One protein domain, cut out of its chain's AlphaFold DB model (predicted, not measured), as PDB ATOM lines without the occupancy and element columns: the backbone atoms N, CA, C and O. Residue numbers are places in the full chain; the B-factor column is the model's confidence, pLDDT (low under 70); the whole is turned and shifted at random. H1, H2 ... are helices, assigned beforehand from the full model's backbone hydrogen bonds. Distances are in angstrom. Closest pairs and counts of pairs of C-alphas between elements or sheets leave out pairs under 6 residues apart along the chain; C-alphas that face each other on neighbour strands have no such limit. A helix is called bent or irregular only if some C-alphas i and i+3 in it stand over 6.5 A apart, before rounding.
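Overview. This is residues 595 to 617 and 632 to 685 of the 1096 residues of an uncharacterized protein of Trebouxia sp. A1-2 (UniProt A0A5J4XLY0). One long helix, H3, runs nearly the whole length of a rod, and two short pieces lie along one side of it, one toward each end. Near the first end of H3 the short helix H2 folds back along it as a helical hairpin; toward the other end lie H1 and the unnamed stretch of residues 606 to 617, while residues 658 to 667 of H3, between these places, stand free. The printed part has 77 residues with three named helices, in the order H1, H2, H3 along the chain, and no named strand; the class is all helix, with 57 residues in these helices. The whole is extended, with a radius of gyration of the C-alphas of 19.7 A, and the C-alphas span 59 by 21 by 18 A along their three main axes.

Along the chain. Start at C-alpha 595, printed at (151.483, 205.310, 137.684); from there helix H1 runs over residues 595 to 605, from Ala 595 to Glu 605, 14.6 A from first to last C-alpha. H1 is irregular, but only just: C-alphas 598 and 601 are 6.7 A apart, where about 5 A is the distance in a regular helix. Read on through residues 606 to 617, twelve residues with no named element, to the last residue before the cut, Tyr 617. The numbering then jumps to His 632, where helix H2 begins at once; it covers residues 632 to 637 and measures 8.9 A. Next find C-alpha 644 at (151.543, 166.369, 122.412), the first of helix H3, which has 40 residues, 644 to 683, and is the longest helix. It ends at C-alpha 683, printed at (142.089, 213.868, 152.328), 56.9 A from where it began. H3 is not bent, but it has a kink of 29 degrees near residue 672, and it is irregular, though only just, with C-alphas 674 and 677 standing 6.8 A apart.

Arrangement. Look first at the hairpin of H2 and H3, two helices joined by a short link of six residues. They touch, with 6 pairs of C-alphas within 8 A, and the closest C-alphas are those of Val 634 and His 650, 6.5 A apart. Their lines stand at a shallow tilt of 3 degrees, and they run opposite ways. H3 touches H2 with residues 650 to 654 alone, and the centres of the two helices are 18.4 A apart. Go on along H3 to residues 658 to 667, which stand free. H1 touches no helix, but H1 and H3 are near each other, with 8 pairs of C-alphas within 10 A. H1 and H2 are apart. In the backbone of H2 every O i to N i+4 pair is within hydrogen-bond range; in H1 it is 5 of 7 pairs and in H3 31 of 36.

Size, cuts and confidence. The two C-alphas farthest apart are those of Ser 643 and Ser 685, 59.5 A from each other. The first and last printed C-alphas, those of Ala 595 and Ser 685, are 19.5 A apart. Residues 618 to 631 are cut out and not printed, and across this cut C-alphas 617 and 632 stand 22.6 A apart. The link from H1 to H2 runs across the cut; the link printed whole, from H2 to H3, is short. In the B-factor column the mean pLDDT of the printed part is 82.5, and you will find low confidence, under 70, at residue 595 and at residues 640 to 641.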
ATOM      1  N   ALA A 595     152.125 204.043 137.349       68.94
ATOM      2  CA  ALA A 595     151.483 205.310 137.684       68.94
ATOM      3  C   ALA A 595     151.075 205.359 139.164       68.94
ATOM      4  O   ALA A 595     151.221 206.406 139.797       68.94
ATOM      5  N   GLU A 596     150.626 204.238 139.723       79.56
ATOM      6  CA  GLU A 596     150.271 204.141 141.135       79.56
ATOM      7  C   GLU A 596     151.505 204.281 142.031       79.56
ATOM      8  O   GLU A 596     151.580 205.232 142.813       79.56
ATOM      9  N   ASP A 597     152.533 203.458 141.809       79.56
ATOM     10  CA  ASP A 597     153.772 203.478 142.603       79.56
ATOM     11  C   ASP A 597     154.558 204.796 142.499       79.56
ATOM     12  O   ASP A 597     155.180 205.241 143.465       79.56
ATOM     13  N   GLU A 598     154.561 205.453 141.334       78.69
ATOM     14  CA  GLU A 598     155.357 206.670 141.130       78.69
ATOM     15  C   GLU A 598     154.599 207.981 141.387       78.69
ATOM     16  O   GLU A 598     155.231 209.049 141.418       78.69
ATOM     17  N   ILE A 599     153.264 207.945 141.474       79.06
ATOM     18  CA  ILE A 599     152.423 209.150 141.554       79.06
ATOM     19  C   ILE A 599     151.389 209.038 142.672       79.06
ATOM     20  O   ILE A 599     151.378 209.892 143.559       79.06
ATOM     21  N   VAL A 600     150.523 208.023 142.627       84.38
ATOM     22  CA  VAL A 600     149.369 207.885 143.534       84.38
ATOM     23  C   VAL A 600     149.841 207.611 144.961       84.38
ATOM     24  O   VAL A 600     149.480 208.342 145.883       84.38
ATOM     25  N   PHE A 601     150.717 206.625 145.141       88.00
ATOM     26  CA  PHE A 601     151.233 206.222 146.446       88.00
ATOM     27  C   PHE A 601     152.091 207.315 147.101       88.00
ATOM     28  O   PHE A 601     151.784 207.697 148.229       88.00
ATOM     29  N   PRO A 602     153.063 207.959 146.417       87.56
ATOM     30  CA  PRO A 602     153.761 209.112 146.981       87.56
ATOM     31  C   PRO A 602     152.832 210.271 147.360       87.56
ATOM     32  O   PRO A 602     153.109 210.986 148.325       87.56
ATOM     33  N   ALA A 603     151.738 210.483 146.617       85.19
ATOM     34  CA  ALA A 603     150.759 211.508 146.959       85.19
ATOM     35  C   ALA A 603     150.021 211.161 148.259       85.19
ATOM     36  O   ALA A 603     149.915 212.032 149.127       85.19
ATOM     37  N   LEU A 604     149.578 209.911 148.431       86.62
ATOM     38  CA  LEU A 604     148.987 209.418 149.683       86.62
ATOM     39  C   LEU A 604     149.966 209.559 150.854       86.62
ATOM     40  O   LEU A 604     149.654 210.232 151.834       86.62
ATOM     41  N   GLU A 605     151.187 209.048 150.701       87.62
ATOM     42  CA  GLU A 605     152.238 209.065 151.726       87.62
ATOM     43  C   GLU A 605     152.700 210.487 152.107       87.62
ATOM     44  O   GLU A 605     153.228 210.716 153.199       87.62
ATOM     45  N   SER A 606     152.474 211.481 151.238       86.62
ATOM     46  CA  SER A 606     152.757 212.890 151.544       86.62
ATOM     47  C   SER A 606     151.826 213.484 152.608       86.62
ATOM     48  O   SER A 606     152.162 214.497 153.230       86.62
ATOM     49  N   LYS A 607     150.655 212.873 152.838       86.25
ATOM     50  CA  LYS A 607     149.708 213.295 153.872       86.25
ATOM     51  C   LYS A 607     150.085 212.598 155.178       86.25
ATOM     52  O   LYS A 607     150.000 211.383 155.288       86.25
ATOM     53  N   ASP A 608     150.420 213.364 156.218       81.75
ATOM     54  CA  ASP A 608     150.847 212.794 157.511       81.75
ATOM     55  C   ASP A 608     149.829 211.819 158.135       81.75
ATOM     56  O   ASP A 608     150.218 210.900 158.854       81.75
ATOM     57  N   ALA A 609     148.533 212.006 157.859       84.56
ATOM     58  CA  ALA A 609     147.470 211.115 158.323       84.56
ATOM     59  C   ALA A 609     147.471 209.739 157.628       84.56
ATOM     60  O   ALA A 609     146.944 208.789 158.199       84.56
ATOM     61  N   LEU A 610     148.067 209.639 156.438       86.38
ATOM     62  CA  LEU A 610     148.016 208.482 155.544       86.38
ATOM     63  C   LEU A 610     149.379 207.807 155.368       86.38
ATOM     64  O   LEU A 610     149.571 207.052 154.428       86.38
ATOM     65  N   ARG A 611     150.346 208.063 156.251       84.50
ATOM     66  CA  ARG A 611     151.635 207.366 156.164       84.50
ATOM     67  C   ARG A 611     151.460 205.854 156.324       84.50
ATOM     68  O   ARG A 611     150.709 205.443 157.208       84.50
ATOM     69  N   ASN A 612     152.232 205.088 155.556       85.31
ATOM     70  CA  ASN A 612     152.303 203.623 155.463       85.31
ATOM     71  C   ASN A 612     151.125 202.915 154.773       85.31
ATOM     72  O   ASN A 612     151.127 201.684 154.738       85.31
ATOM     73  N   VAL A 613     150.157 203.644 154.211       85.50
ATOM     74  CA  VAL A 613     148.979 203.036 153.567       85.50
ATOM     75  C   VAL A 613     149.326 202.304 152.275       85.50
ATOM     76  O   VAL A 613     148.616 201.380 151.898       85.50
ATOM     77  N   SER A 614     150.391 202.708 151.573       84.88
ATOM     78  CA  SER A 614     150.619 202.247 150.200       84.88
ATOM     79  C   SER A 614     151.546 201.038 150.072       84.88
ATOM     80  O   SER A 614     151.611 200.421 149.013       84.88
ATOM     81  N   HIS A 615     152.300 200.699 151.121       84.69
ATOM     82  CA  HIS A 615     153.376 199.706 151.019       84.69
ATOM     83  C   HIS A 615     152.856 198.297 150.695       84.69
ATOM     84  O   HIS A 615     153.492 197.572 149.934       84.69
ATOM     85  N   ALA A 616     151.684 197.942 151.230       85.56
ATOM     86  CA  ALA A 616     151.026 196.670 150.951       85.56
ATOM     87  C   ALA A 616     150.745 196.515 149.441       85.56
ATOM     88  O   ALA A 616     151.134 195.516 148.842       85.56
ATOM     89  N   TYR A 617     150.177 197.542 148.813       87.31
ATOM     90  CA  TYR A 617     149.834 197.554 147.388       87.31
ATOM     91  C   TYR A 617     151.074 197.536 146.477       87.31
ATOM     92  O   TYR A 617     151.121 196.814 145.484       87.31
ATOM     93  N   HIS A 632     154.592 184.493 130.876       86.19
ATOM     94  CA  HIS A 632     155.304 184.734 129.628       86.19
ATOM     95  C   HIS A 632     156.388 183.678 129.372       86.19
ATOM     96  O   HIS A 632     156.565 183.227 128.235       86.19
ATOM     97  N   GLU A 633     157.089 183.239 130.417       87.62
ATOM     98  CA  GLU A 633     158.096 182.189 130.314       87.62
ATOM     99  C   GLU A 633     157.482 180.855 129.869       87.62
ATOM    100  O   GLU A 633     157.972 180.233 128.920       87.62
ATOM    101  N   VAL A 634     156.365 180.442 130.477       87.00
ATOM    102  CA  VAL A 634     155.641 179.224 130.076       87.00
ATOM    103  C   VAL A 634     155.169 179.323 128.628       87.00
ATOM    104  O   VAL A 634     155.331 178.374 127.858       87.00
ATOM    105  N   PHE A 635     154.668 180.488 128.211       85.06
ATOM    106  CA  PHE A 635     154.271 180.719 126.824       85.06
ATOM    107  C   PHE A 635     155.445 180.541 125.845       85.06
ATOM    108  O   PHE A 635     155.291 179.928 124.786       85.06
ATOM    109  N   ASN A 636     156.645 181.006 126.205       84.31
ATOM    110  CA  ASN A 636     157.849 180.861 125.381       84.31
ATOM    111  C   ASN A 636     158.352 179.410 125.281       84.31
ATOM    112  O   ASN A 636     158.962 179.039 124.270       84.31
ATOM    113  N   ARG A 637     158.065 178.569 126.283       83.25
ATOM    114  CA  ARG A 637     158.369 177.126 126.259       83.25
ATOM    115  C   ARG A 637     157.467 176.343 125.291       83.25
ATOM    116  O   ARG A 637     157.808 175.222 124.911       83.25
ATOM    117  N   ILE A 638     156.359 176.926 124.816       83.31
ATOM    118  CA  ILE A 638     155.472 176.321 123.807       83.31
ATOM    119  C   ILE A 638     156.091 176.466 122.400       83.31
ATOM    120  O   ILE A 638     155.901 177.451 121.673       83.31
ATOM    121  N   GLN A 639     156.849 175.450 121.976       74.38
ATOM    122  CA  GLN A 639     157.496 175.391 120.660       74.38
ATOM    123  C   GLN A 639     156.674 174.585 119.628       74.38
ATOM    124  O   GLN A 639     155.825 173.784 120.017       74.38
ATOM    125  N   PRO A 640     156.864 174.754 118.295       65.06
ATOM    126  CA  PRO A 640     156.111 173.967 117.314       65.06
ATOM    127  C   PRO A 640     156.552 172.497 117.287       65.06
ATOM    128  O   PRO A 640     155.838 171.668 116.736       65.06
ATOM    129  N   SER A 641     157.725 172.197 117.850       59.66
ATOM    130  CA  SER A 641     158.330 170.871 117.980       59.66
ATOM    131  C   SER A 641     158.002 170.177 119.305       59.66
ATOM    132  O   SER A 641     158.490 169.072 119.525       59.66
ATOM    133  N   SER A 642     157.213 170.802 120.185       76.12
ATOM    134  CA  SER A 642     156.821 170.196 121.460       76.12
ATOM    135  C   SER A 642     155.952 168.961 121.231       76.12
ATOM    136  O   SER A 642     155.067 168.954 120.367       76.12
ATOM    137  N   SER A 643     156.187 167.911 122.017       86.38
ATOM    138  CA  SER A 643     155.356 166.707 121.958       86.38
ATOM    139  C   SER A 643     153.914 167.018 122.387       86.38
ATOM    140  O   SER A 643     153.657 167.969 123.126       86.38
ATOM    141  N   LEU A 644     152.936 166.204 121.962       80.12
ATOM    142  CA  LEU A 644     151.543 166.369 122.412       80.12
ATOM    143  C   LEU A 644     151.406 166.295 123.944       80.12
ATOM    144  O   LEU A 644     150.485 166.893 124.498       80.12
ATOM    145  N   GLN A 645     152.308 165.581 124.620       78.31
ATOM    146  CA  GLN A 645     152.348 165.495 126.076       78.31
ATOM    147  C   GLN A 645     152.866 166.797 126.702       78.31
ATOM    148  O   GLN A 645     152.207 167.341 127.585       78.31
ATOM    149  N   GLU A 646     153.971 167.347 126.194       81.38
ATOM    150  CA  GLU A 646     154.523 168.638 126.638       81.38
ATOM    151  C   GLU A 646     153.553 169.795 126.384       81.38
ATOM    152  O   GLU A 646     153.375 170.660 127.235       81.38
ATOM    153  N   LEU A 647     152.869 169.798 125.233       82.81
ATOM    154  CA  LEU A 647     151.856 170.808 124.919       82.81
ATOM    155  C   LEU A 647     150.683 170.764 125.900       82.81
ATOM    156  O   LEU A 647     150.213 171.814 126.329       82.81
ATOM    157  N   ARG A 648     150.218 169.566 126.278       78.44
ATOM    158  CA  ARG A 648     149.166 169.415 127.295       78.44
ATOM    159  C   ARG A 648     149.640 169.884 128.667       78.44
ATOM    160  O   ARG A 648     148.887 170.566 129.351       78.44
ATOM    161  N   GLN A 649     150.878 169.566 129.041       80.06
ATOM    162  CA  GLN A 649     151.461 169.980 130.316       80.06
ATOM    163  C   GLN A 649     151.609 171.505 130.404       80.06
ATOM    164  O   GLN A 649     151.081 172.106 131.335       80.06
ATOM    165  N   HIS A 650     152.239 172.142 129.412       84.12
ATOM    166  CA  HIS A 650     152.388 173.600 129.377       84.12
ATOM    167  C   HIS A 650     151.037 174.317 129.273       84.12
ATOM    168  O   HIS A 650     150.851 175.353 129.899       84.12
ATOM    169  N   SER A 651     150.071 173.769 128.525       83.31
ATOM    170  CA  SER A 651     148.723 174.346 128.443       83.31
ATOM    171  C   SER A 651     147.975 174.265 129.774       83.31
ATOM    172  O   SER A 651     147.279 175.216 130.117       83.31
ATOM    173  N   SER A 652     148.104 173.157 130.513       78.62
ATOM    174  CA  SER A 652     147.506 173.024 131.848       78.62
ATOM    175  C   SER A 652     148.169 173.980 132.839       78.62
ATOM    176  O   SER A 652     147.482 174.687 133.570       78.62
ATOM    177  N   GLN A 653     149.501 174.085 132.807       82.88
ATOM    178  CA  GLN A 653     150.239 175.046 133.623       82.88
ATOM    179  C   GLN A 653     149.804 176.491 133.334       82.88
ATOM    180  O   GLN A 653     149.492 177.229 134.261       82.88
ATOM    181  N   LEU A 654     149.707 176.871 132.056       85.94
ATOM    182  CA  LEU A 654     149.264 178.204 131.650       85.94
ATOM    183  C   LEU A 654     147.833 178.497 132.122       85.94
ATOM    184  O   LEU A 654     147.566 179.584 132.618       85.94
ATOM    185  N   GLN A 655     146.922 177.525 132.009       83.31
ATOM    186  CA  GLN A 655     145.548 177.673 132.487       83.31
ATOM    187  C   GLN A 655     145.497 177.971 133.993       83.31
ATOM    188  O   GLN A 655     144.747 178.854 134.407       83.31
ATOM    189  N   ARG A 656     146.303 177.264 134.793       82.00
ATOM    190  CA  ARG A 656     146.367 177.458 136.249       82.00
ATOM    191  C   ARG A 656     146.964 178.815 136.615       82.00
ATOM    192  O   ARG A 656     146.370 179.538 137.404       82.00
ATOM    193  N   MET A 657     148.052 179.217 135.962       84.44
ATOM    194  CA  MET A 657     148.678 180.522 136.203       84.44
ATOM    195  C   MET A 657     147.780 181.693 135.785       84.44
ATOM    196  O   MET A 657     147.724 182.696 136.485       84.44
ATOM    197  N   CYS A 658     147.026 181.567 134.688       85.19
ATOM    198  CA  CYS A 658     146.040 182.580 134.304       85.19
ATOM    199  C   CYS A 658     144.871 182.669 135.299       85.19
ATOM    200  O   CYS A 658     144.345 183.757 135.513       85.19
ATOM    201  N   ALA A 659     144.448 181.545 135.891       80.31
ATOM    202  CA  ALA A 659     143.429 181.555 136.940       80.31
ATOM    203  C   ALA A 659     143.941 182.257 138.208       80.31
ATOM    204  O   ALA A 659     143.241 183.118 138.728       80.31
ATOM    205  N   ALA A 660     145.173 181.952 138.629       82.69
ATOM    206  CA  ALA A 660     145.823 182.605 139.761       82.69
ATOM    207  C   ALA A 660     146.026 184.113 139.532       82.69
ATOM    208  O   ALA A 660     145.710 184.909 140.406       82.69
ATOM    209  N   MET A 661     146.475 184.518 138.337       86.50
ATOM    210  CA  MET A 661     146.615 185.933 137.975       86.50
ATOM    211  C   MET A 661     145.287 186.686 138.079       86.50
ATOM    212  O   MET A 661     145.243 187.777 138.633       86.50
ATOM    213  N   ARG A 662     144.202 186.103 137.549       84.88
ATOM    214  CA  ARG A 662     142.875 186.719 137.637       84.88
ATOM    215  C   ARG A 662     142.459 186.914 139.095       84.88
ATOM    216  O   ARG A 662     142.008 187.997 139.427       84.88
ATOM    217  N   ALA A 663     142.630 185.892 139.934       79.81
ATOM    218  CA  ALA A 663     142.259 185.973 141.342       79.81
ATOM    219  C   ALA A 663     143.066 187.039 142.097       79.81
ATOM    220  O   ALA A 663     142.458 187.852 142.782       79.81
ATOM    221  N   THR A 664     144.395 187.097 141.913       82.50
ATOM    222  CA  THR A 664     145.200 188.147 142.561       82.50
ATOM    223  C   THR A 664     144.764 189.544 142.121       82.50
ATOM    224  O   THR A 664     144.532 190.383 142.977       82.50
ATOM    225  N   LEU A 665     144.600 189.784 140.814       84.19
ATOM    226  CA  LEU A 665     144.206 191.109 140.316       84.19
ATOM    227  C   LEU A 665     142.809 191.518 140.804       84.19
ATOM    228  O   LEU A 665     142.595 192.675 141.141       84.19
ATOM    229  N   GLU A 666     141.850 190.585 140.837       82.38
ATOM    230  CA  GLU A 666     140.500 190.859 141.347       82.38
ATOM    231  C   GLU A 666     140.522 191.238 142.835       82.38
ATOM    232  O   GLU A 666     139.842 192.185 143.223       82.38
ATOM    233  N   GLN A 667     141.305 190.527 143.650       81.00
ATOM    234  CA  GLN A 667     141.471 190.813 145.077       81.00
ATOM    235  C   GLN A 667     142.174 192.155 145.310       81.00
ATOM    236  O   GLN A 667     141.681 192.987 146.069       81.00
ATOM    237  N   HIS A 668     143.281 192.401 144.608       83.75
ATOM    238  CA  HIS A 668     144.048 193.636 144.724       83.75
ATOM    239  C   HIS A 668     143.205 194.867 144.342       83.75
ATOM    240  O   HIS A 668     143.047 195.775 145.159       83.75
ATOM    241  N   VAL A 669     142.566 194.869 143.166       84.38
ATOM    242  CA  VAL A 669     141.711 195.992 142.729       84.38
ATOM    243  C   VAL A 669     140.561 196.227 143.711       84.38
ATOM    244  O   VAL A 669     140.233 197.368 144.031       84.38
ATOM    245  N   ARG A 670     139.960 195.156 144.244       78.94
ATOM    246  CA  ARG A 670     138.891 195.273 145.240       78.94
ATOM    247  C   ARG A 670     139.385 195.905 146.545       78.94
ATOM    248  O   ARG A 670     138.669 196.725 147.121       78.94
ATOM    249  N   ALA A 671     140.589 195.557 146.996       79.25
ATOM    250  CA  ALA A 671     141.208 196.164 148.171       79.25
ATOM    251  C   ALA A 671     141.503 197.657 147.952       79.25
ATOM    252  O   ALA A 671     141.268 198.466 148.853       79.25
ATOM    253  N   GLU A 672     141.954 198.060 146.760       83.88
ATOM    254  CA  GLU A 672     142.124 199.480 146.424       83.88
ATOM    255  C   GLU A 672     140.789 200.236 146.418       83.88
ATOM    256  O   GLU A 672     140.686 201.332 146.972       83.88
ATOM    257  N   GLU A 673     139.743 199.642 145.836       82.75
ATOM    258  CA  GLU A 673     138.399 200.224 145.797       82.75
ATOM    259  C   GLU A 673     137.772 200.409 147.171       82.75
ATOM    260  O   GLU A 673     137.088 201.413 147.401       82.75
ATOM    261  N   HIS A 674     138.004 199.467 148.081       75.56
ATOM    262  CA  HIS A 674     137.423 199.518 149.412       75.56
ATOM    263  C   HIS A 674     138.179 200.455 150.356       75.56
ATOM    264  O   HIS A 674     137.547 201.212 151.089       75.56
ATOM    265  N   GLU A 675     139.512 200.440 150.309       81.19
ATOM    266  CA  GLU A 675     140.346 201.093 151.324       81.19
ATOM    267  C   GLU A 675     141.076 202.328 150.799       81.19
ATOM    268  O   GLU A 675     141.112 203.354 151.477       81.19
ATOM    269  N   LEU A 676     141.645 202.270 149.592       83.00
ATOM    270  CA  LEU A 676     142.561 203.298 149.093       83.00
ATOM    271  C   LEU A 676     141.820 204.449 148.395       83.00
ATOM    272  O   LEU A 676     142.066 205.623 148.695       83.00
ATOM    273  N   TRP A 677     140.863 204.149 147.510       84.25
ATOM    274  CA  TRP A 677     140.117 205.175 146.771       84.25
ATOM    275  C   TRP A 677     139.272 206.107 147.655       84.25
ATOM    276  O   TRP A 677     139.267 207.318 147.391       84.25
ATOM    277  N   PRO A 678     138.616 205.648 148.740       82.06
ATOM    278  CA  PRO A 678     137.908 206.547 149.651       82.06
ATOM    279  C   PRO A 678     138.805 207.613 150.295       82.06
ATOM    280  O   PRO A 678     138.346 208.739 150.507       82.06
ATOM    281  N   LEU A 679     140.092 207.326 150.530       84.75
ATOM    282  CA  LEU A 679     141.029 208.272 151.152       84.75
ATOM    283  C   LEU A 679     141.252 209.528 150.302       84.75
ATOM    284  O   LEU A 679     141.481 210.608 150.851       84.75
ATOM    285  N   PHE A 680     141.126 209.432 148.975       84.25
ATOM    286  CA  PHE A 680     141.204 210.602 148.097       84.25
ATOM    287  C   PHE A 680     140.046 211.568 148.324       84.25
ATOM    288  O   PHE A 680     140.254 212.781 148.350       84.25
ATOM    289  N   ASN A 681     138.844 211.044 148.554       81.50
ATOM    290  CA  ASN A 681     137.679 211.866 148.868       81.50
ATOM    291  C   ASN A 681     137.777 212.493 150.265       81.50
ATOM    292  O   ASN A 681     137.255 213.584 150.486       81.50
ATOM    293  N   GLU A 682     138.444 211.819 151.206       81.50
ATOM    294  CA  GLU A 682     138.581 212.295 152.586       81.50
ATOM    295  C   GLU A 682     139.726 213.302 152.777       81.50
ATOM    296  O   GLU A 682     139.600 214.232 153.579       81.50
ATOM    297  N   HIS A 683     140.838 213.149 152.048       85.88
ATOM    298  CA  HIS A 683     142.089 213.868 152.328       85.88
ATOM    299  C   HIS A 683     142.605 214.771 151.195       85.88
ATOM    300  O   HIS A 683     143.576 215.514 151.410       85.88
ATOM    301  N   PHE A 684     141.981 214.739 150.013       86.00
ATOM    302  CA  PHE A 684     142.409 215.518 148.850       86.00
ATOM    303  C   PHE A 684     141.284 216.406 148.323       86.00
ATOM    304  O   PHE A 684     140.132 215.998 148.202       86.00
ATOM    305  N   SER A 685     141.642 217.640 147.977       86.94
ATOM    306  CA  SER A 685     140.779 218.553 147.228       86.94
ATOM    307  C   SER A 685     140.610 218.100 145.776       86.94
ATOM    308  O   SER A 685     141.458 217.393 145.228       86.94
TER     309      SER A 685